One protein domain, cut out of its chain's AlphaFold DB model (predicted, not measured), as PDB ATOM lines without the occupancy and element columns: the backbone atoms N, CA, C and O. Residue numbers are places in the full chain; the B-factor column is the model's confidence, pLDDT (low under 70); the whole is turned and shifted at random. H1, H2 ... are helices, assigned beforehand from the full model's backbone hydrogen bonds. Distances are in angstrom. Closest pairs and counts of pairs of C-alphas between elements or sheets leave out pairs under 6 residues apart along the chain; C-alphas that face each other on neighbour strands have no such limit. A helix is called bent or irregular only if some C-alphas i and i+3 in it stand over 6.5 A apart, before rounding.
ATOM      1  N   ARG A   2     137.468 151.404 214.333       97.81
ATOM      2  CA  ARG A   2     137.321 152.478 215.359       97.81
ATOM      3  C   ARG A   2     138.648 152.958 215.975       97.81
ATOM      4  O   ARG A   2     138.912 154.152 215.994       97.81
ATOM      5  N   THR A   3     139.525 152.036 216.372       97.81
ATOM      6  CA  THR A   3     140.866 152.358 216.907       97.81
ATOM      7  C   THR A   3     141.757 153.091 215.895       97.81
ATOM      8  O   THR A   3     142.546 153.956 216.267       97.81
ATOM      9  N   LEU A   4     141.619 152.792 214.596       97.94
ATOM     10  CA  LEU A   4     142.331 153.526 213.546       97.94
ATOM     11  C   LEU A   4     141.765 154.943 213.382       97.94
ATOM     12  O   LEU A   4     142.537 155.873 213.173       97.94
ATOM     13  N   ALA A   5     140.452 155.132 213.551       98.12
ATOM     14  CA  ALA A   5     139.849 156.464 213.555       98.12
ATOM     15  C   ALA A   5     140.450 157.337 214.659       98.12
ATOM     16  O   ALA A   5     140.888 158.445 214.380       98.12
ATOM     17  N   GLU A   6     140.563 156.817 215.884       97.19
ATOM     18  CA  GLU A   6     141.203 157.529 216.998       97.19
ATOM     19  C   GLU A   6     142.655 157.904 216.671       97.19
ATOM     20  O   GLU A   6     143.045 159.063 216.821       97.19
ATOM     21  N   LYS A   7     143.440 156.955 216.138       97.19
ATOM     22  CA  LYS A   7     144.833 157.194 215.727       97.19
ATOM     23  C   LYS A   7     144.957 158.310 214.685       97.19
ATOM     24  O   LYS A   7     145.905 159.091 214.740       97.19
ATOM     25  N   PHE A   8     144.020 158.378 213.744       97.31
ATOM     26  CA  PHE A   8     144.036 159.331 212.636       97.31
ATOM     27  C   PHE A   8     143.118 160.542 212.844       97.31
ATOM     28  O   PHE A   8     142.881 161.292 211.899       97.31
ATOM     29  N   SER A   9     142.621 160.761 214.068       97.31
ATOM     30  CA  SER A   9     141.677 161.848 214.390       97.31
ATOM     31  C   SER A   9     140.421 161.865 213.496       97.31
ATOM     32  O   SER A   9     139.859 162.920 213.208       97.31
ATOM     33  N   GLY A  10     139.995 160.691 213.027       97.31
ATOM     34  CA  GLY A  10     138.758 160.472 212.284       97.31
ATOM     35  C   GLY A  10     137.551 160.266 213.200       97.31
ATOM     36  O   GLY A  10     137.686 160.098 214.410       97.31
ATOM     37  N   ASN A  11     136.351 160.248 212.616       98.00
ATOM     38  CA  ASN A  11     135.114 159.965 213.342       98.00
ATOM     39  C   ASN A  11     134.975 158.448 213.599       98.00
ATOM     40  O   ASN A  11     134.809 157.694 212.633       98.00
ATOM     41  N   PRO A  12     134.992 157.983 214.866       97.81
ATOM     42  CA  PRO A  12     134.909 156.559 215.175       97.81
ATOM     43  C   PRO A  12     133.624 155.892 214.682       97.81
ATOM     44  O   PRO A  12     133.675 154.729 214.291       97.81
ATOM     45  N   GLU A  13     132.491 156.595 214.642       97.81
ATOM     46  CA  GLU A  13     131.237 156.002 214.166       97.81
ATOM     47  C   GLU A  13     131.241 155.794 212.653       97.81
ATOM     48  O   GLU A  13     130.873 154.717 212.197       97.81
ATOM     49  N   GLN A  14     131.745 156.752 211.868       98.19
ATOM     50  CA  GLN A  14     131.870 156.573 210.413       98.19
ATOM     51  C   GLN A  14     132.824 155.421 210.073       98.19
ATOM     52  O   GLN A  14     132.493 154.542 209.282       98.19
ATOM     53  N   TRP A  15     133.997 155.380 210.708       98.50
ATOM     54  CA  TRP A  15     134.989 154.332 210.454       98.50
ATOM     55  C   TRP A  15     134.510 152.971 210.963       98.50
ATOM     56  O   TRP A  15     134.730 151.950 210.316       98.50
ATOM     57  N   GLY A  16     133.855 152.945 212.124       97.75
ATOM     58  CA  GLY A  16     133.223 151.748 212.666       97.75
ATOM     59  C   GLY A  16     132.160 151.194 211.725       97.75
ATOM     60  O   GLY A  16     132.154 149.993 211.479       97.75
ATOM     61  N   LEU A  17     131.326 152.067 211.152       98.12
ATOM     62  CA  LEU A  17     130.313 151.694 210.171       98.12
ATOM     63  C   LEU A  17     130.939 151.142 208.886       98.12
ATOM     64  O   LEU A  17     130.494 150.108 208.400       98.12
ATOM     65  N   ALA A  18     132.005 151.779 208.388       98.38
ATOM     66  CA  ALA A  18     132.763 151.291 207.238       98.38
ATOM     67  C   ALA A  18     133.279 149.863 207.467       98.38
ATOM     68  O   ALA A  18     133.023 148.987 206.654       98.38
ATOM     69  N   GLY A  19     133.931 149.605 208.606       97.06
ATOM     70  CA  GLY A  19     134.416 148.261 208.936       97.06
ATOM     71  C   GLY A  19     133.298 147.243 209.173       97.06
ATOM     72  O   GLY A  19     133.445 146.090 208.803       97.06
ATOM     73  N   LEU A  20     132.170 147.646 209.759       96.38
ATOM     74  CA  LEU A  20     131.056 146.733 210.030       96.38
ATOM     75  C   LEU A  20     130.309 146.314 208.758       96.38
ATOM     76  O   LEU A  20     129.811 145.196 208.693       96.38
ATOM     77  N   LEU A  21     130.180 147.224 207.787       97.81
ATOM     78  CA  LEU A  21     129.285 147.049 206.644       97.81
ATOM     79  C   LEU A  21     129.995 146.757 205.318       97.81
ATOM     80  O   LEU A  21     129.318 146.653 204.301       97.81
ATOM     81  N   HIS A  22     131.327 146.669 205.288       97.38
ATOM     82  CA  HIS A  22     132.049 146.553 204.019       97.38
ATOM     83  C   HIS A  22     131.676 145.298 203.209       97.38
ATOM     84  O   HIS A  22     131.475 145.406 201.998       97.38
ATOM     85  N   ASP A  23     131.446 144.182 203.905       96.69
ATOM     86  CA  ASP A  23     131.185 142.853 203.334       96.69
ATOM     87  C   ASP A  23     129.709 142.421 203.367       96.69
ATOM     88  O   ASP A  23     129.398 141.236 203.249       96.69
ATOM     89  N   ILE A  24     128.751 143.345 203.522       97.31
ATOM     90  CA  ILE A  24     127.320 142.966 203.581       97.31
ATOM     91  C   ILE A  24     126.797 142.309 202.296       97.31
ATOM     92  O   ILE A  24     125.715 141.730 202.310       97.31
ATOM     93  N   ASP A  25     127.537 142.412 201.194       97.25
ATOM     94  CA  ASP A  25     127.234 141.754 199.929       97.25
ATOM     95  C   ASP A  25     127.886 140.373 199.769       97.25
ATOM     96  O   ASP A  25     127.587 139.693 198.787       97.25
ATOM     97  N   TRP A  26     128.716 139.924 200.722       95.38
ATOM     98  CA  TRP A  26     129.554 138.730 200.578       95.38
ATOM     99  C   TRP A  26     128.770 137.476 200.176       95.38
ATOM    100  O   TRP A  26     129.146 136.807 199.216       95.38
ATOM    101  N   GLU A  27     127.641 137.185 200.833       96.00
ATOM    102  CA  GLU A  27     126.807 136.009 200.519       96.00
ATOM    103  C   GLU A  27     126.295 136.006 199.065       96.00
ATOM    104  O   GLU A  27     126.037 134.950 198.488       96.00
ATOM    105  N   GLU A  28     126.160 137.181 198.444       96.25
ATOM    106  CA  GLU A  28     125.734 137.318 197.051       96.25
ATOM    107  C   GLU A  28     126.903 137.400 196.060       96.25
ATOM    108  O   GLU A  28     126.700 137.164 194.865       96.25
ATOM    109  N   THR A  29     128.095 137.790 196.518       96.31
ATOM    110  CA  THR A  29     129.246 138.114 195.660       96.31
ATOM    111  C   THR A  29     130.434 137.176 195.833       96.31
ATOM    112  O   THR A  29     131.382 137.283 195.064       96.31
ATOM    113  N   GLU A  30     130.406 136.222 196.767       92.75
ATOM    114  CA  GLU A  30     131.514 135.275 196.994       92.75
ATOM    115  C   GLU A  30     131.894 134.479 195.729       92.75
ATOM    116  O   GLU A  30     133.050 134.100 195.539       92.75
ATOM    117  N   ASN A  31     130.930 134.271 194.823       93.81
ATOM    118  CA  ASN A  31     131.122 133.584 193.543       93.81
ATOM    119  C   ASN A  31     131.427 134.538 192.370       93.81
ATOM    120  O   ASN A  31     131.758 134.076 191.278       93.81
ATOM    121  N   ASP A  32     131.318 135.851 192.580       94.19
ATOM    122  CA  ASP A  32     131.655 136.897 191.614       94.19
ATOM    123  C   ASP A  32     132.281 138.098 192.335       94.19
ATOM    124  O   ASP A  32     131.645 139.121 192.614       94.19
ATOM    125  N   PHE A  33     133.577 137.969 192.613       91.62
ATOM    126  CA  PHE A  33     134.344 138.984 193.330       91.62
ATOM    127  C   PHE A  33     134.426 140.328 192.579       91.62
ATOM    128  O   PHE A  33     134.761 141.346 193.178       91.62
ATOM    129  N   THR A  34     134.067 140.375 191.286       95.00
ATOM    130  CA  THR A  34     133.975 141.634 190.522       95.00
ATOM    131  C   THR A  34     132.733 142.455 190.868       95.00
ATOM    132  O   THR A  34     132.617 143.599 190.437       95.00
ATOM    133  N   GLN A  35     131.785 141.893 191.621       96.94
ATOM    134  CA  GLN A  35     130.615 142.612 192.136       96.94
ATOM    135  C   GLN A  35     130.765 143.001 193.602       96.94
ATOM    136  O   GLN A  35     130.092 143.927 194.061       96.94
ATOM    137  N   HIS A  36     131.656 142.320 194.317       97.19
ATOM    138  CA  HIS A  36     131.933 142.583 195.717       97.19
ATOM    139  C   HIS A  36     132.389 144.031 195.933       97.19
ATOM    140  O   HIS A  36     133.141 144.571 195.116       97.19
ATOM    141  N   SER A  37     131.925 144.642 197.020       97.62
ATOM    142  CA  SER A  37     131.986 146.067 197.366       97.62
ATOM    143  C   SER A  37     131.053 146.986 196.570       97.62
ATOM    144  O   SER A  37     130.569 147.980 197.122       97.62
ATOM    145  N   LEU A  38     130.763 146.691 195.295       98.12
ATOM    146  CA  LEU A  38     129.861 147.513 194.477       98.12
ATOM    147  C   LEU A  38     128.410 147.352 194.928       98.12
ATOM    148  O   LEU A  38     127.685 148.348 195.003       98.12
ATOM    149  N   LYS A  39     127.999 146.123 195.263       97.81
ATOM    150  CA  LYS A  39     126.667 145.857 195.813       97.81
ATOM    151  C   LYS A  39     126.515 146.442 197.212       97.81
ATOM    152  O   LYS A  39     125.546 147.168 197.433       97.81
ATOM    153  N   SER A  40     127.493 146.242 198.101       97.94
ATOM    154  CA  SER A  40     127.512 146.913 199.411       97.94
ATOM    155  C   SER A  40     127.356 148.428 199.255       97.94
ATOM    156  O   SER A  40     126.497 149.040 199.888       97.94
ATOM    157  N   ALA A  41     128.114 149.052 198.347       98.06
ATOM    158  CA  ALA A  41     128.016 150.487 198.100       98.06
ATOM    159  C   ALA A  41     126.626 150.921 197.597       98.06
ATOM    160  O   ALA A  41     126.115 151.954 198.036       98.06
ATOM    161  N   GLN A  42     126.000 150.138 196.712       98.19
ATOM    162  CA  GLN A  42     124.642 150.398 196.231       98.19
ATOM    163  C   GLN A  42     123.622 150.342 197.379       98.19
ATOM    164  O   GLN A  42     122.905 151.316 197.599       98.19
ATOM    165  N   TYR A  43     123.607 149.254 198.155       98.06
ATOM    166  CA  TYR A  43     122.670 149.066 199.270       98.06
ATOM    167  C   TYR A  43     122.770 150.183 200.305       98.06
ATOM    168  O   TYR A  43     121.763 150.707 200.781       98.06
ATOM    169  N   LEU A  44     123.998 150.579 200.630       98.31
ATOM    170  CA  LEU A  44     124.260 151.611 201.626       98.31
ATOM    171  C   LEU A  44     123.901 153.009 201.110       98.31
ATOM    172  O   LEU A  44     123.397 153.826 201.883       98.31
ATOM    173  N   THR A  45     124.087 153.271 199.813       98.44
ATOM    174  CA  THR A  45     123.615 154.513 199.178       98.44
ATOM    175  C   THR A  45     122.094 154.619 199.259       98.44
ATOM    176  O   THR A  45     121.576 155.647 199.695       98.44
ATOM    177  N   ASP A  46     121.378 153.548 198.909       98.12
ATOM    178  CA  ASP A  46     119.909 153.512 198.947       98.12
ATOM    179  C   ASP A  46     119.364 153.642 200.379       98.12
ATOM    180  O   ASP A  46     118.311 154.241 200.602       98.12
ATOM    181  N   ALA A  47     120.112 153.141 201.367       97.81
ATOM    182  CA  ALA A  47     119.806 153.281 202.788       97.81
ATOM    183  C   ALA A  47     120.159 154.665 203.376       97.81
ATOM    184  O   ALA A  47     119.898 154.909 204.556       97.81
ATOM    185  N   GLY A  48     120.747 155.574 202.590       97.94
ATOM    186  CA  GLY A  48     121.115 156.922 203.036       97.94
ATOM    187  C   GLY A  48     122.336 156.970 203.961       97.94
ATOM    188  O   GLY A  48     122.455 157.893 204.769       97.94
ATOM    189  N   VAL A  49     123.233 155.985 203.868       98.19
ATOM    190  CA  VAL A  49     124.503 155.979 204.604       98.19
ATOM    191  C   VAL A  49     125.424 157.080 204.076       98.19
ATOM    192  O   VAL A  49     125.394 157.437 202.898       98.19
ATOM    193  N   ASP A  50     126.249 157.630 204.967       98.06
ATOM    194  CA  ASP A  50     127.202 158.693 204.654       98.06
ATOM    195  C   ASP A  50     128.065 158.352 203.414       98.06
ATOM    196  O   ASP A  50     128.711 157.295 203.395       98.06
ATOM    197  N   PRO A  51     128.133 159.232 202.394       98.12
ATOM    198  CA  PRO A  51     128.892 158.974 201.170       98.12
ATOM    199  C   PRO A  51     130.374 158.659 201.390       98.12
ATOM    200  O   PRO A  51     130.952 157.910 200.607       98.12
ATOM    201  N   ALA A  52     131.003 159.191 202.443       97.88
ATOM    202  CA  ALA A  52     132.392 158.872 202.761       97.88
ATOM    203  C   ALA A  52     132.540 157.405 203.193       97.88
ATOM    204  O   ALA A  52     133.490 156.739 202.786       97.88
ATOM    205  N   VAL A  53     131.586 156.887 203.976       98.62
ATOM    206  CA  VAL A  53     131.546 155.473 204.391       98.62
ATOM    207  C   VAL A  53     131.319 154.578 203.179       98.62
ATOM    208  O   VAL A  53     132.067 153.624 202.975       98.62
ATOM    209  N   VAL A  54     130.343 154.930 202.337       98.56
ATOM    210  CA  VAL A  54     130.054 154.214 201.087       98.56
ATOM    211  C   VAL A  54     131.283 154.172 200.179       98.56
ATOM    212  O   VAL A  54     131.602 153.121 199.632       98.56
ATOM    213  N   GLN A  55     132.000 155.288 200.029       98.25
ATOM    214  CA  GLN A  55     133.191 155.358 199.184       98.25
ATOM    215  C   GLN A  55     134.341 154.503 199.732       98.25
ATOM    216  O   GLN A  55     134.996 153.816 198.949       98.25
ATOM    217  N   ALA A  56     134.565 154.502 201.051       98.38
ATOM    218  CA  ALA A  56     135.558 153.628 201.674       98.38
ATOM    219  C   ALA A  56     135.241 152.153 201.432       98.38
ATOM    220  O   ALA A  56     136.120 151.406 201.009       98.38
ATOM    221  N   ILE A  57     133.978 151.761 201.619       98.38
ATOM    222  CA  ILE A  57     133.516 150.405 201.328       98.38
ATOM    223  C   ILE A  57     133.704 150.099 199.846       98.38
ATOM    224  O   ILE A  57     134.346 149.122 199.505       98.38
ATOM    225  N   LYS A  58     133.256 150.948 198.929       97.75
ATOM    226  CA  LYS A  58     133.426 150.694 197.494       97.75
ATOM    227  C   LYS A  58     134.892 150.455 197.099       97.75
ATOM    228  O   LYS A  58     135.173 149.585 196.277       97.75
ATOM    229  N   ALA A  59     135.814 151.221 197.681       97.31
ATOM    230  CA  ALA A  59     137.233 151.185 197.351       97.31
ATOM    231  C   ALA A  59     138.029 150.064 198.042       97.31
ATOM    232  O   ALA A  59     139.186 149.865 197.678       97.31
ATOM    233  N   HIS A  60     137.454 149.338 199.011       96.38
ATOM    234  CA  HIS A  60     138.206 148.318 199.751       96.38
ATOM    235  C   HIS A  60     138.562 147.101 198.879       96.38
ATOM    236  O   HIS A  60     139.624 146.512 199.054       96.38
ATOM    237  N   ASN A  61     137.720 146.753 197.901       95.50
ATOM    238  CA  ASN A  61     138.012 145.666 196.976       95.50
ATOM    239  C   ASN A  61     139.035 146.122 195.921       95.50
ATOM    240  O   ASN A  61     138.737 146.904 195.011       95.50
ATOM    241  N   HIS A  62     140.247 145.583 196.035       92.50
ATOM    242  CA  HIS A  62     141.388 145.904 195.183       92.50
ATOM    243  C   HIS A  62     141.169 145.610 193.694       92.50
ATOM    244  O   HIS A  62     141.813 146.243 192.854       92.50
ATOM    245  N   THR A  63     140.255 144.703 193.336       92.88
ATOM    246  CA  THR A  63     140.024 144.328 191.929       92.88
ATOM    247  C   THR A  63     139.470 145.459 191.076       92.88
ATOM    248  O   THR A  63     139.685 145.468 189.863       92.88
ATOM    249  N   HIS A  64     138.825 146.451 191.692       94.38
ATOM    250  CA  HIS A  64     138.291 147.608 190.971       94.38
ATOM    251  C   HIS A  64     139.349 148.654 190.621       94.38
ATOM    252  O   HIS A  64     139.114 149.494 189.754       94.38
ATOM    253  N   GLY A  65     140.497 148.648 191.308       94.12
ATOM    254  CA  GLY A  65     141.568 149.620 191.081       94.12
ATOM    255  C   GLY A  65     141.181 151.076 191.376       94.12
ATOM    256  O   GLY A  65     141.745 151.994 190.776       94.12
ATOM    257  N   PHE A  66     140.209 151.316 192.266       95.81
ATOM    258  CA  PHE A  66     139.842 152.676 192.662       95.81
ATOM    259  C   PHE A  66     140.988 153.367 193.426       95.81
ATOM    260  O   PHE A  66     141.675 152.728 194.224       95.81
ATOM    261  N   PRO A  67     141.202 154.681 193.227       94.38
ATOM    262  CA  PRO A  67     142.205 155.417 193.985       94.38
ATOM    263  C   PRO A  67     141.781 155.586 195.450       94.38
ATOM    264  O   PRO A  67     140.656 156.000 195.732       94.38
ATOM    265  N   LEU A  68     142.713 155.350 196.376       97.06
ATOM    266  CA  LEU A  68     142.522 155.554 197.815       97.06
ATOM    267  C   LEU A  68     142.931 156.985 198.200       97.06
ATOM    268  O   LEU A  68     144.115 157.302 198.363       97.06
ATOM    269  N   SER A  69     141.947 157.865 198.331       95.00
ATOM    270  CA  SER A  69     142.114 159.305 198.557       95.00
ATOM    271  C   SER A  69     142.067 159.683 200.037       95.00
ATOM    272  O   SER A  69     142.785 160.591 200.460       95.00
ATOM    273  N   THR A  70     141.264 158.987 200.845       97.75
ATOM    274  CA  THR A  70     141.085 159.304 202.274       97.75
ATOM    275  C   THR A  70     141.827 158.336 203.195       97.75
ATOM    276  O   THR A  70     142.181 157.223 202.810       97.75
ATOM    277  N   LEU A  71     142.073 158.745 204.446       98.00
ATOM    278  CA  LEU A  71     142.660 157.848 205.453       98.00
ATOM    279  C   LEU A  71     141.727 156.681 205.805       98.00
ATOM    280  O   LEU A  71     142.221 155.603 206.101       98.00
ATOM    281  N   MET A  72     140.405 156.871 205.733       98.44
ATOM    282  CA  MET A  72     139.434 155.805 205.998       98.44
ATOM    283  C   MET A  72     139.470 154.727 204.911       98.44
ATOM    284  O   MET A  72     139.504 153.549 205.242       98.44
ATOM    285  N   GLU A  73     139.524 155.128 203.635       98.38
ATOM    286  CA  GLU A  73     139.701 154.213 202.496       98.38
ATOM    287  C   GLU A  73     140.992 153.404 202.635       98.38
ATOM    288  O   GLU A  73     140.972 152.179 202.591       98.38
ATOM    289  N   LYS A  74     142.114 154.092 202.874       98.00
ATOM    290  CA  LYS A  74     143.432 153.469 203.061       98.00
ATOM    291  C   LYS A  74     143.461 152.501 204.240       98.00
ATOM    292  O   LYS A  74     144.082 151.442 204.157       98.00
ATOM    293  N   ALA A  75     142.809 152.880 205.337       97.81
ATOM    294  CA  ALA A  75     142.729 152.069 206.538       97.81
ATOM    295  C   ALA A  75     141.888 150.819 206.303       97.81
ATOM    296  O   ALA A  75     142.372 149.735 206.589       97.81
ATOM    297  N   LEU A  76     140.683 150.951 205.741       98.00
ATOM    298  CA  LEU A  76     139.824 149.799 205.464       98.00
ATOM    299  C   LEU A  76     140.495 148.828 204.486       98.00
ATOM    300  O   LEU A  76     140.558 147.638 204.762       98.00
ATOM    301  N   PHE A  77     141.073 149.358 203.407       96.88
ATOM    302  CA  PHE A  77     141.762 148.579 202.381       96.88
ATOM    303  C   PHE A  77     142.889 147.700 202.941       96.88
ATOM    304  O   PHE A  77     143.025 146.550 202.546       96.88
ATOM    305  N   SER A  78     143.709 148.232 203.851       94.19
ATOM    306  CA  SER A  78     144.880 147.507 204.369       94.19
ATOM    307  C   SER A  78     144.609 146.713 205.652       94.19
ATOM    308  O   SER A  78     145.224 145.666 205.850       94.19
ATOM    309  N   ALA A  79     143.703 147.185 206.512       94.25
ATOM    310  CA  ALA A  79     143.423 146.568 207.809       94.25
ATOM    311  C   ALA A  79     142.489 145.350 207.727       94.25
ATOM    312  O   ALA A  79     142.551 144.464 208.580       94.25
ATOM    313  N   GLU A  80     141.617 145.283 206.718       94.00
ATOM    314  CA  GLU A  80     140.692 144.151 206.577       94.00
ATOM    315  C   GLU A  80     141.438 142.841 206.280       94.00
ATOM    316  O   GLU A  80     141.284 141.845 206.986       94.00
ATOM    317  N   GLU A  81     142.363 142.864 205.320       93.50
ATOM    318  CA  GLU A  81     143.201 141.704 204.986       93.50
ATOM    319  C   GLU A  81     143.975 141.175 206.207       93.50
ATOM    320  O   GLU A  81     144.106 139.964 206.431       93.50
ATOM    321  N   LEU A  82     144.473 142.085 207.053       97.31
ATOM    322  CA  LEU A  82     145.178 141.703 208.270       97.31
ATOM    323  C   LEU A  82     144.232 141.136 209.340       97.31
ATOM    324  O   LEU A  82     144.601 140.164 210.010       97.31
ATOM    325  N   THR A  83     143.002 141.641 209.435       96.06
ATOM    326  CA  THR A  83     141.956 141.100 210.316       96.06
ATOM    327  C   THR A  83     141.712 139.615 210.024       96.06
ATOM    328  O   THR A  83     141.728 138.791 210.949       96.06
ATOM    329  N   GLY A  84     141.615 139.233 208.744       94.69
ATOM    330  CA  GLY A  84     141.496 137.832 208.322       94.69
ATOM    331  C   GLY A  84     142.684 136.957 208.752       94.69
ATOM    332  O   GLY A  84     142.508 135.829 209.229       94.69
ATOM    333  N   LEU A  85     143.913 137.480 208.666       98.00
ATOM    334  CA  LEU A  85     145.110 136.769 209.131       98.00
ATOM    335  C   LEU A  85     145.126 136.584 210.657       98.00
ATOM    336  O   LEU A  85     145.490 135.504 211.138       98.00
ATOM    337  N   ILE A  86     144.755 137.613 211.424       98.38
ATOM    338  CA  ILE A  86     144.700 137.558 212.893       98.38
ATOM    339  C   ILE A  86     143.623 136.570 213.351       98.38
ATOM    340  O   ILE A  86     143.899 135.722 214.206       98.38
ATOM    341  N   ALA A  87     142.437 136.603 212.737       97.31
ATOM    342  CA  ALA A  87     141.369 135.645 213.003       97.31
ATOM    343  C   ALA A  87     141.825 134.205 212.720       97.31
ATOM    344  O   ALA A  87     141.680 133.322 213.569       97.31
ATOM    345  N   ALA A  88     142.489 133.963 211.585       97.69
ATOM    346  CA  ALA A  88     143.068 132.657 211.284       97.69
ATOM    347  C   ALA A  88     144.107 132.219 212.335       97.69
ATOM    348  O   ALA A  88     144.164 131.039 212.687       97.69
ATOM    349  N   CYS A  89     144.919 133.144 212.866       98.19
ATOM    350  CA  CYS A  89     145.871 132.853 213.945       98.19
ATOM    351  C   CYS A  89     145.183 132.433 215.249       98.19
ATOM    352  O   CYS A  89     145.717 131.562 215.937       98.19
ATOM    353  N   ALA A  90     144.027 133.017 215.576       97.94
ATOM    354  CA  ALA A  90     143.222 132.614 216.726       97.94
ATOM    355  C   ALA A  90     142.597 131.233 216.505       97.94
ATOM    356  O   ALA A  90     142.753 130.350 217.344       97.94
ATOM    357  N   LEU A  91     141.982 131.000 215.343       97.12
ATOM    358  CA  LEU A  91     141.246 129.767 215.033       97.12
ATOM    359  C   LEU A  91     142.102 128.492 215.038       97.12
ATOM    360  O   LEU A  91     141.563 127.397 215.209       97.12
ATOM    361  N   VAL A  92     143.420 128.612 214.859       96.62
ATOM    362  CA  VAL A  92     144.348 127.473 214.952       96.62
ATOM    363  C   VAL A  92     144.884 127.212 216.361       96.62
ATOM    364  O   VAL A  92     145.589 126.220 216.552       96.62
ATOM    365  N   GLN A  93     144.575 128.065 217.341       96.50
ATOM    366  CA  GLN A  93     144.904 127.797 218.741       96.50
ATOM    367  C   GLN A  93     143.957 126.745 219.331       96.50
ATOM    368  O   GLN A  93     142.786 126.695 218.944       96.50
ATOM    369  N   PRO A  94     144.400 125.944 220.319       95.38
ATOM    370  CA  PRO A  94     143.535 124.972 220.987       95.38
ATOM    371  C   PRO A  94     142.267 125.589 221.589       95.38
ATOM    372  O   PRO A  94     141.194 124.999 221.484       95.38
ATOM    373  N   SER A  95     142.372 126.779 222.191       95.50
ATOM    374  CA  SER A  95     141.221 127.491 222.763       95.50
ATOM    375  C   SER A  95     140.415 128.289 221.742       95.50
ATOM    376  O   SER A  95     139.309 128.719 222.063       95.50
ATOM    377  N   LYS A  96     140.961 128.489 220.536       96.12
ATOM    378  CA  LYS A  96     140.449 129.395 219.502       96.12
ATOM    379  C   LYS A  96     140.340 130.860 219.944       96.12
ATOM    380  O   LYS A  96     139.514 131.586 219.402       96.12
ATOM    381  N   LYS A  97     141.160 131.288 220.917       96.81
ATOM    382  CA  LYS A  97     141.099 132.637 221.499       96.81
ATOM    383  C   LYS A  97     142.247 133.555 221.079       96.81
ATOM    384  O   LYS A  97     143.411 133.155 221.082       96.81
ATOM    385  N   LEU A  98     141.947 134.837 220.879       97.38
ATOM    386  CA  LEU A  98     142.905 135.930 220.654       97.38
ATOM    387  C   LEU A  98     143.833 136.183 221.851       97.38
ATOM    388  O   LEU A  98     144.906 136.775 221.697       97.38
ATOM    389  N   ALA A  99     143.445 135.731 223.046       95.94
ATOM    390  CA  ALA A  99     144.277 135.808 224.245       95.94
ATOM    391  C   ALA A  99     145.606 135.040 224.093       95.94
ATOM    392  O   ALA A  99     146.609 135.435 224.682       95.94
ATOM    393  N   GLU A 100     145.633 133.982 223.276       95.56
ATOM    394  CA  GLU A 100     146.828 133.158 223.029       95.56
ATOM    395  C   GLU A 100     147.655 133.625 221.821       95.56
ATOM    396  O   GLU A 100     148.786 133.183 221.621       95.56
ATOM    397  N   VAL A 101     147.114 134.534 221.008       98.19
ATOM    398  CA  VAL A 101     147.785 135.040 219.806       98.19
ATOM    399  C   VAL A 101     148.744 136.164 220.187       98.19
ATOM    400  O   VAL A 101     148.347 137.104 220.865       98.19
ATOM    401  N   THR A 102     149.998 136.114 219.732       98.38
ATOM    402  CA  THR A 102     150.984 137.199 219.931       98.38
ATOM    403  C   THR A 102     151.385 137.856 218.614       98.38
ATOM    404  O   THR A 102     151.283 137.237 217.550       98.38
ATOM    405  N   VAL A 103     151.921 139.079 218.682       98.56
ATOM    406  CA  VAL A 103     152.463 139.810 217.521       98.56
ATOM    407  C   VAL A 103     153.515 138.970 216.785       98.56
ATOM    408  O   VAL A 103     153.486 138.854 215.563       98.56
ATOM    409  N   GLU A 104     154.408 138.302 217.515       98.38
ATOM    410  CA  GLU A 104     155.454 137.439 216.955       98.38
ATOM    411  C   GLU A 104     154.867 136.221 216.236       98.38
ATOM    412  O   GLU A 104     155.373 135.809 215.187       98.38
ATOM    413  N   SER A 105     153.793 135.641 216.783       97.75
ATOM    414  CA  SER A 105     153.105 134.513 216.157       97.75
ATOM    415  C   SER A 105     152.459 134.925 214.831       97.75
ATOM    416  O   SER A 105     152.625 134.214 213.836       97.75
ATOM    417  N   ILE A 106     151.839 136.110 214.779       98.56
ATOM    418  CA  ILE A 106     151.238 136.676 213.565       98.56
ATOM    419  C   ILE A 106     152.333 136.979 212.541       98.56
ATOM    420  O   ILE A 106     152.239 136.521 211.409       98.56
ATOM    421  N   LEU A 107     153.434 137.630 212.933       98.50
ATOM    422  CA  LEU A 107     154.578 137.892 212.044       98.50
ATOM    423  C   LEU A 107     155.178 136.604 211.458       98.50
ATOM    424  O   LEU A 107     155.587 136.567 210.296       98.50
ATOM    425  N   LYS A 108     155.234 135.521 212.242       98.12
ATOM    426  CA  LYS A 108     155.690 134.211 211.755       98.12
ATOM    427  C   LYS A 108     154.711 133.614 210.740       98.12
ATOM    428  O   LYS A 108     155.160 133.023 209.758       98.12
ATOM    429  N   LYS A 109     153.403 133.747 210.973       98.06
ATOM    430  CA  LYS A 109     152.336 133.264 210.080       98.06
ATOM    431  C   LYS A 109     152.195 134.099 208.810       98.06
ATOM    432  O   LYS A 109     151.998 133.535 207.738       98.06
ATOM    433  N   PHE A 110     152.420 135.405 208.902       98.19
ATOM    434  CA  PHE A 110     152.489 136.320 207.768       98.19
ATOM    435  C   PHE A 110     153.505 135.830 206.726       98.19
ATOM    436  O   PHE A 110     153.200 135.747 205.543       98.19
ATOM    437  N   LYS A 111     154.677 135.353 207.167       97.44
ATOM    438  CA  LYS A 111     155.731 134.798 206.292       97.44
ATOM    439  C   LYS A 111     155.422 133.416 205.699       97.44
ATOM    440  O   LYS A 111     156.272 132.856 205.014       97.44
ATOM    441  N   GLN A 112     154.259 132.828 205.984       97.75
ATOM    442  CA  GLN A 112     153.841 131.517 205.477       97.75
ATOM    443  C   GLN A 112     152.681 131.694 204.488       97.75
ATOM    444  O   GLN A 112     151.535 131.668 204.928       97.75
ATOM    445  N   PRO A 113     152.923 131.831 203.170       94.25
ATOM    446  CA  PRO A 113     151.858 132.058 202.183       94.25
ATOM    447  C   PRO A 113     150.775 130.972 202.160       94.25
ATOM    448  O   PRO A 113     149.641 131.214 201.770       94.25
ATOM    449  N   SER A 114     151.110 129.753 202.593       96.75
ATOM    450  CA  SER A 114     150.163 128.641 202.690       96.75
ATOM    451  C   SER A 114     149.165 128.763 203.847       96.75
ATOM    452  O   SER A 114     148.165 128.048 203.845       96.75
ATOM    453  N   PHE A 115     149.431 129.621 204.831       97.75
ATOM    454  CA  PHE A 115     148.545 129.888 205.958       97.75
ATOM    455  C   PHE A 115     147.622 131.059 205.623       97.75
ATOM    456  O   PHE A 115     148.119 132.077 205.161       97.75
ATOM    457  N   ALA A 116     146.310 130.942 205.858       96.50
ATOM    458  CA  ALA A 116     145.338 131.966 205.449       96.50
ATOM    459  C   ALA A 116     145.548 132.380 203.974       96.50
ATOM    460  O   ALA A 116     145.893 133.517 203.669       96.50
ATOM    461  N   LYS A 117     145.425 131.408 203.056       94.94
ATOM    462  CA  LYS A 117     145.723 131.596 201.621       94.94
ATOM    463  C   LYS A 117     144.875 132.673 200.942       94.94
ATOM    464  O   LYS A 117     145.297 133.166 199.907       94.94
ATOM    465  N   GLY A 118     143.698 132.971 201.492       90.69
ATOM    466  CA  GLY A 118     142.818 134.020 200.980       90.69
ATOM    467  C   GLY A 118     143.308 135.434 201.282       90.69
ATOM    468  O   GLY A 118     142.837 136.351 200.635       90.69
ATOM    469  N   VAL A 119     144.254 135.598 202.216       93.38
ATOM    470  CA  VAL A 119     144.776 136.913 202.598       93.38
ATOM    471  C   VAL A 119     145.831 137.393 201.608       93.38
ATOM    472  O   VAL A 119     146.856 136.719 201.408       93.38
ATOM    473  N   ASP A 120     145.633 138.597 201.084       94.88
ATOM    474  CA  ASP A 120     146.608 139.305 200.267       94.88
ATOM    475  C   ASP A 120     147.621 140.058 201.147       94.88
ATOM    476  O   ASP A 120     147.375 141.104 201.748       94.88
ATOM    477  N   ARG A 121     148.832 139.505 201.208       96.25
ATOM    478  CA  ARG A 121     149.935 140.064 202.000       96.25
ATOM    479  C   ARG A 121     150.508 141.338 201.402       96.25
ATOM    480  O   ARG A 121     151.037 142.148 202.159       96.25
ATOM    481  N   GLU A 122     150.433 141.509 200.088       96.19
ATOM    482  CA  GLU A 122     150.937 142.712 199.431       96.19
ATOM    483  C   GLU A 122     150.044 143.906 199.771       96.19
ATOM    484  O   GLU A 122     150.552 145.002 200.002       96.19
ATOM    485  N   ILE A 123     148.731 143.697 199.902       95.94
ATOM    486  CA  ILE A 123     147.804 144.721 200.408       95.94
ATOM    487  C   ILE A 123     148.146 145.118 201.845       95.94
ATOM    488  O   ILE A 123     148.250 146.310 202.142       95.94
ATOM    489  N   ILE A 124     148.407 144.148 202.726       97.12
ATOM    490  CA  ILE A 124     148.809 144.447 204.110       97.12
ATOM    491  C   ILE A 124     150.110 145.264 204.127       97.12
ATOM    492  O   ILE A 124     150.205 146.249 204.853       97.12
ATOM    493  N   LEU A 125     151.112 144.909 203.312       97.06
ATOM    494  CA  LEU A 125     152.389 145.640 203.256       97.06
ATOM    495  C   LEU A 125     152.239 147.082 202.760       97.06
ATOM    496  O   LEU A 125     153.036 147.944 203.138       97.06
ATOM    497  N   GLN A 126     151.208 147.381 201.967       96.31
ATOM    498  CA  GLN A 126     150.924 148.754 201.553       96.31
ATOM    499  C   GLN A 126     150.555 149.662 202.733       96.31
ATOM    500  O   GLN A 126     150.675 150.879 202.590       96.31
ATOM    501  N   SER A 127     150.193 149.127 203.909       94.56
ATOM    502  CA  SER A 127     149.901 149.931 205.104       94.56
ATOM    503  C   SER A 127     151.032 150.893 205.469       94.56
ATOM    504  O   SER A 127     150.774 152.005 205.921       94.56
ATOM    505  N   GLU A 128     152.290 150.512 205.243       96.38
ATOM    506  CA  GLU A 128     153.432 151.376 205.551       96.38
ATOM    507  C   GLU A 128     153.426 152.634 204.681       96.38
ATOM    508  O   GLU A 128     153.606 153.741 205.182       96.38
ATOM    509  N   THR A 129     153.109 152.488 203.395       96.88
ATOM    510  CA  THR A 129     153.016 153.620 202.463       96.88
ATOM    511  C   THR A 129     151.705 154.390 202.627       96.88
ATOM    512  O   THR A 129     151.688 155.618 202.554       96.88
ATOM    513  N   LEU A 130     150.591 153.688 202.845       96.50
ATOM    514  CA  LEU A 130     149.254 154.277 202.894       96.50
ATOM    515  C   LEU A 130     148.953 154.959 204.235       96.50
ATOM    516  O   LEU A 130     148.304 156.007 204.255       96.50
ATOM    517  N   LEU A 131     149.418 154.374 205.339       96.75
ATOM    518  CA  LEU A 131     149.095 154.781 206.709       96.75
ATOM    519  C   LEU A 131     150.307 155.289 207.499       96.75
ATOM    520  O   LEU A 131     150.127 155.825 208.592       96.75
ATOM    521  N   GLY A 132     151.530 155.113 206.987       97.06
ATOM    522  CA  GLY A 132     152.746 155.421 207.745       97.06
ATOM    523  C   GLY A 132     152.945 154.492 208.943       97.06
ATOM    524  O   GLY A 132     153.516 154.908 209.948       97.06
ATOM    525  N   MET A 133     152.413 153.267 208.871       97.12
ATOM    526  CA  MET A 133     152.496 152.267 209.934       97.12
ATOM    527  C   MET A 133     153.273 151.054 209.450       97.12
ATOM    528  O   MET A 133     152.879 150.409 208.477       97.12
ATOM    529  N   THR A 134     154.332 150.699 210.168       97.56
ATOM    530  CA  THR A 134     155.035 149.443 209.914       97.56
ATOM    531  C   THR A 134     154.089 148.259 210.116       97.56
ATOM    532  O   THR A 134     153.156 148.315 210.923       97.56
ATOM    533  N   LEU A 135     154.376 147.138 209.448       97.69
ATOM    534  CA  LEU A 135     153.614 145.895 209.617       97.69
ATOM    535  C   LEU A 135     153.444 145.513 211.098       97.69
ATOM    536  O   LEU A 135     152.375 145.083 211.519       97.69
ATOM    537  N   LYS A 136     154.500 145.678 211.906       98.25
ATOM    538  CA  LYS A 136     154.461 145.340 213.333       98.25
ATOM    539  C   LYS A 136     153.502 146.248 214.108       98.25
ATOM    540  O   LYS A 136     152.744 145.739 214.928       98.25
ATOM    541  N   GLU A 137     153.534 147.555 213.857       98.00
ATOM    542  CA  GLU A 137     152.642 148.514 214.518       98.00
ATOM    543  C   GLU A 137     151.179 148.271 214.149       98.00
ATOM    544  O   GLU A 137     150.311 148.370 215.015       98.00
ATOM    545  N   LEU A 138     150.905 147.932 212.885       97.94
ATOM    546  CA  LEU A 138     149.551 147.604 212.449       97.94
ATOM    547  C   LEU A 138     149.045 146.323 213.128       97.94
ATOM    548  O   LEU A 138     147.967 146.341 213.718       97.94
ATOM    549  N   ILE A 139     149.859 145.260 213.149       98.50
ATOM    550  CA  ILE A 139     149.540 144.008 213.857       98.50
ATOM    551  C   ILE A 139     149.247 144.261 215.336       98.50
ATOM    552  O   ILE A 139     148.282 143.722 215.872       98.50
ATOM    553  N   GLU A 140     150.087 145.042 216.013       98.50
ATOM    554  CA  GLU A 140     149.908 145.328 217.434       98.50
ATOM    555  C   GLU A 140     148.614 146.108 217.696       98.50
ATOM    556  O   GLU A 140     147.866 145.768 218.616       98.50
ATOM    557  N   LEU A 141     148.319 147.113 216.868       98.38
ATOM    558  CA  LEU A 141     147.094 147.898 216.978       98.38
ATOM    559  C   LEU A 141     145.851 147.035 216.746       98.38
ATOM    560  O   LEU A 141     144.934 147.058 217.569       98.38
ATOM    561  N   GLU A 142     145.815 146.263 215.661       97.88
ATOM    562  CA  GLU A 142     144.657 145.439 215.310       97.88
ATOM    563  C   GLU A 142     144.429 144.297 216.288       97.88
ATOM    564  O   GLU A 142     143.301 144.103 216.739       97.88
ATOM    565  N   LEU A 143     145.486 143.591 216.698       98.50
ATOM    566  CA  LEU A 143     145.368 142.518 217.683       98.50
ATOM    567  C   LEU A 143     144.763 143.039 218.994       98.50
ATOM    568  O   LEU A 143     143.888 142.395 219.573       98.50
ATOM    569  N   ASN A 144     145.209 144.205 219.465       98.25
ATOM    570  CA  ASN A 144     144.671 144.808 220.683       98.25
ATOM    571  C   ASN A 144     143.228 145.299 220.494       98.25
ATOM    572  O   ASN A 144     142.402 145.098 221.385       98.25
ATOM    573  N   ALA A 145     142.901 145.875 219.333       97.69
ATOM    574  CA  ALA A 145     141.538 146.282 219.005       97.69
ATOM    575  C   ALA A 145     140.576 145.081 218.969       97.69
ATOM    576  O   ALA A 145     139.523 145.121 219.602       97.69
ATOM    577  N   MET A 146     140.959 143.991 218.294       97.88
ATOM    578  CA  MET A 146     140.169 142.759 218.213       97.88
ATOM    579  C   MET A 146     140.001 142.102 219.584       97.88
ATOM    580  O   MET A 146     138.903 141.669 219.919       97.88
ATOM    581  N   ARG A 147     141.047 142.082 220.421       97.81
ATOM    582  CA  ARG A 147     140.952 141.582 221.804       97.81
ATOM    583  C   ARG A 147     139.921 142.336 222.637       97.81
ATOM    584  O   ARG A 147     139.234 141.716 223.441       97.81
ATOM    585  N   GLY A 148     139.793 143.647 222.432       97.06
ATOM    586  CA  GLY A 148     138.793 144.469 223.115       97.06
ATOM    587  C   GLY A 148     137.344 144.083 222.797       97.06
ATOM    588  O   GLY A 148     136.447 144.434 223.558       97.06
ATOM    589  N   ILE A 149     137.115 143.351 221.703       95.94
ATOM    590  CA  ILE A 149     135.792 142.895 221.255       95.94
ATOM    591  C   ILE A 149     135.736 141.377 221.020       95.94
ATOM    592  O   ILE A 149     134.831 140.912 220.332       95.94
ATOM    593  N   ALA A 150     136.683 140.615 221.575       96.31
ATOM    594  CA  ALA A 150     136.876 139.191 221.289       96.31
ATOM    595  C   ALA A 150     135.592 138.369 221.503       96.31
ATOM    596  O   ALA A 150     135.151 137.662 220.597       96.31
ATOM    597  N   ASP A 151     134.915 138.588 222.636       94.94
ATOM    598  CA  ASP A 151     133.648 137.924 222.964       94.94
ATOM    599  C   ASP A 151     132.540 138.217 221.931       94.94
ATOM    600  O   ASP A 151     131.728 137.344 221.627       94.94
TER     601      ASP A 151
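This is residues 2 to 151 of the 155 residues of the protein "HD domain-containing protein" of Candidatus Uhrbacteria bacterium RIFCSPHIGHO2_12_FULL_54_23 (UniProt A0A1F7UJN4). One long helix, H6, runs through the middle of the body, and shorter helices pack on it along its length. H2 and H5 pack on its first half, with H4 side by side with H5; H10 crosses its second half, H7 packs near its last residues, and the short H8 and H9 pack on its first half and middle. The domain is all helix: 150 residues are printed, with ten named helices, H1 to H10 in order, and no named strand. The helix packing is mostly crossed, touching helices mostly standing at large angles. The whole is compact, with a radius of gyration of the C-alphas of 15.1 A, and rounded, spanning 43 by 37 by 31 A.

H1, residues 2 to 7, and H2, residues 12 to 21, form a helical hairpin at a steep tilt of 42 degrees, their closest C-alphas, of Arg 2 and Pro 12, 4.7 A apart. H3, residues 26 to 29, touches no helix but is near H4, residues 38 to 46. H4 and H5, residues 51 to 60, form a second helical hairpin at a shallow tilt of 10 degrees; the C-alphas of Ala 41 and Val 54 are closest, 5.2 A. H5 touches H2 the same way at a steep tilt of 48 degrees, closest at Ala 18 and Val 53, C-alphas 5.2 A apart. H6, residues 71 to 91, is the hub, touching six helices, with a kink of 32 degrees near residue 80; it is neither bent nor irregular, but only just: C-alphas 77 and 80 are 6.2 A apart. With residues 72 to 77 alone it touches H5, closest at Ala 56 and Glu 73, C-alphas 4.3 A apart. With residues 85 to 89 alone it touches H7, residues 103 to 110, about perpendicular at 88 degrees, closest at Cys 89 and Ile 106, C-alphas 6.6 A apart. Its Ser 78 comes closest both to Ile 124 of H8, residues 121 to 125, C-alphas 5.0 A apart, and to Ser 127 of H9, residues 127 to 131, 5.6 A. H10, residues 135 to 147, touches H6 at a steep tilt of 69 degrees, only just short of about perpendicular, closest at Ile 86 and Leu 143, C-alphas 6.9 A apart. Every O i to N i+4 pair is within hydrogen-bond range in H1, H2, H4, H5, H7, H8, H9 and H10, and 15 of 17 in H6; H3 is too short for such a pair.

H1 begins at C-alpha 2, (137.321, 152.478, 215.359). H6 measures 29.7 A from C-alpha 71, (142.660, 157.848, 205.453), to C-alpha 91; H10, 18.1 A, ends at C-alpha 147, (140.952, 141.582, 221.804). H5 measures 14.2 A, H2 14.0 A and H4 12.5 A.

The C-alphas farthest apart, of Asp 46 and Pro 94, are 43.1 A apart. The printed part has no cut, and the link from H6 to H7, 11 residues, is long. Mean pLDDT of the printed part is 96.9, and no printed residue is under 70.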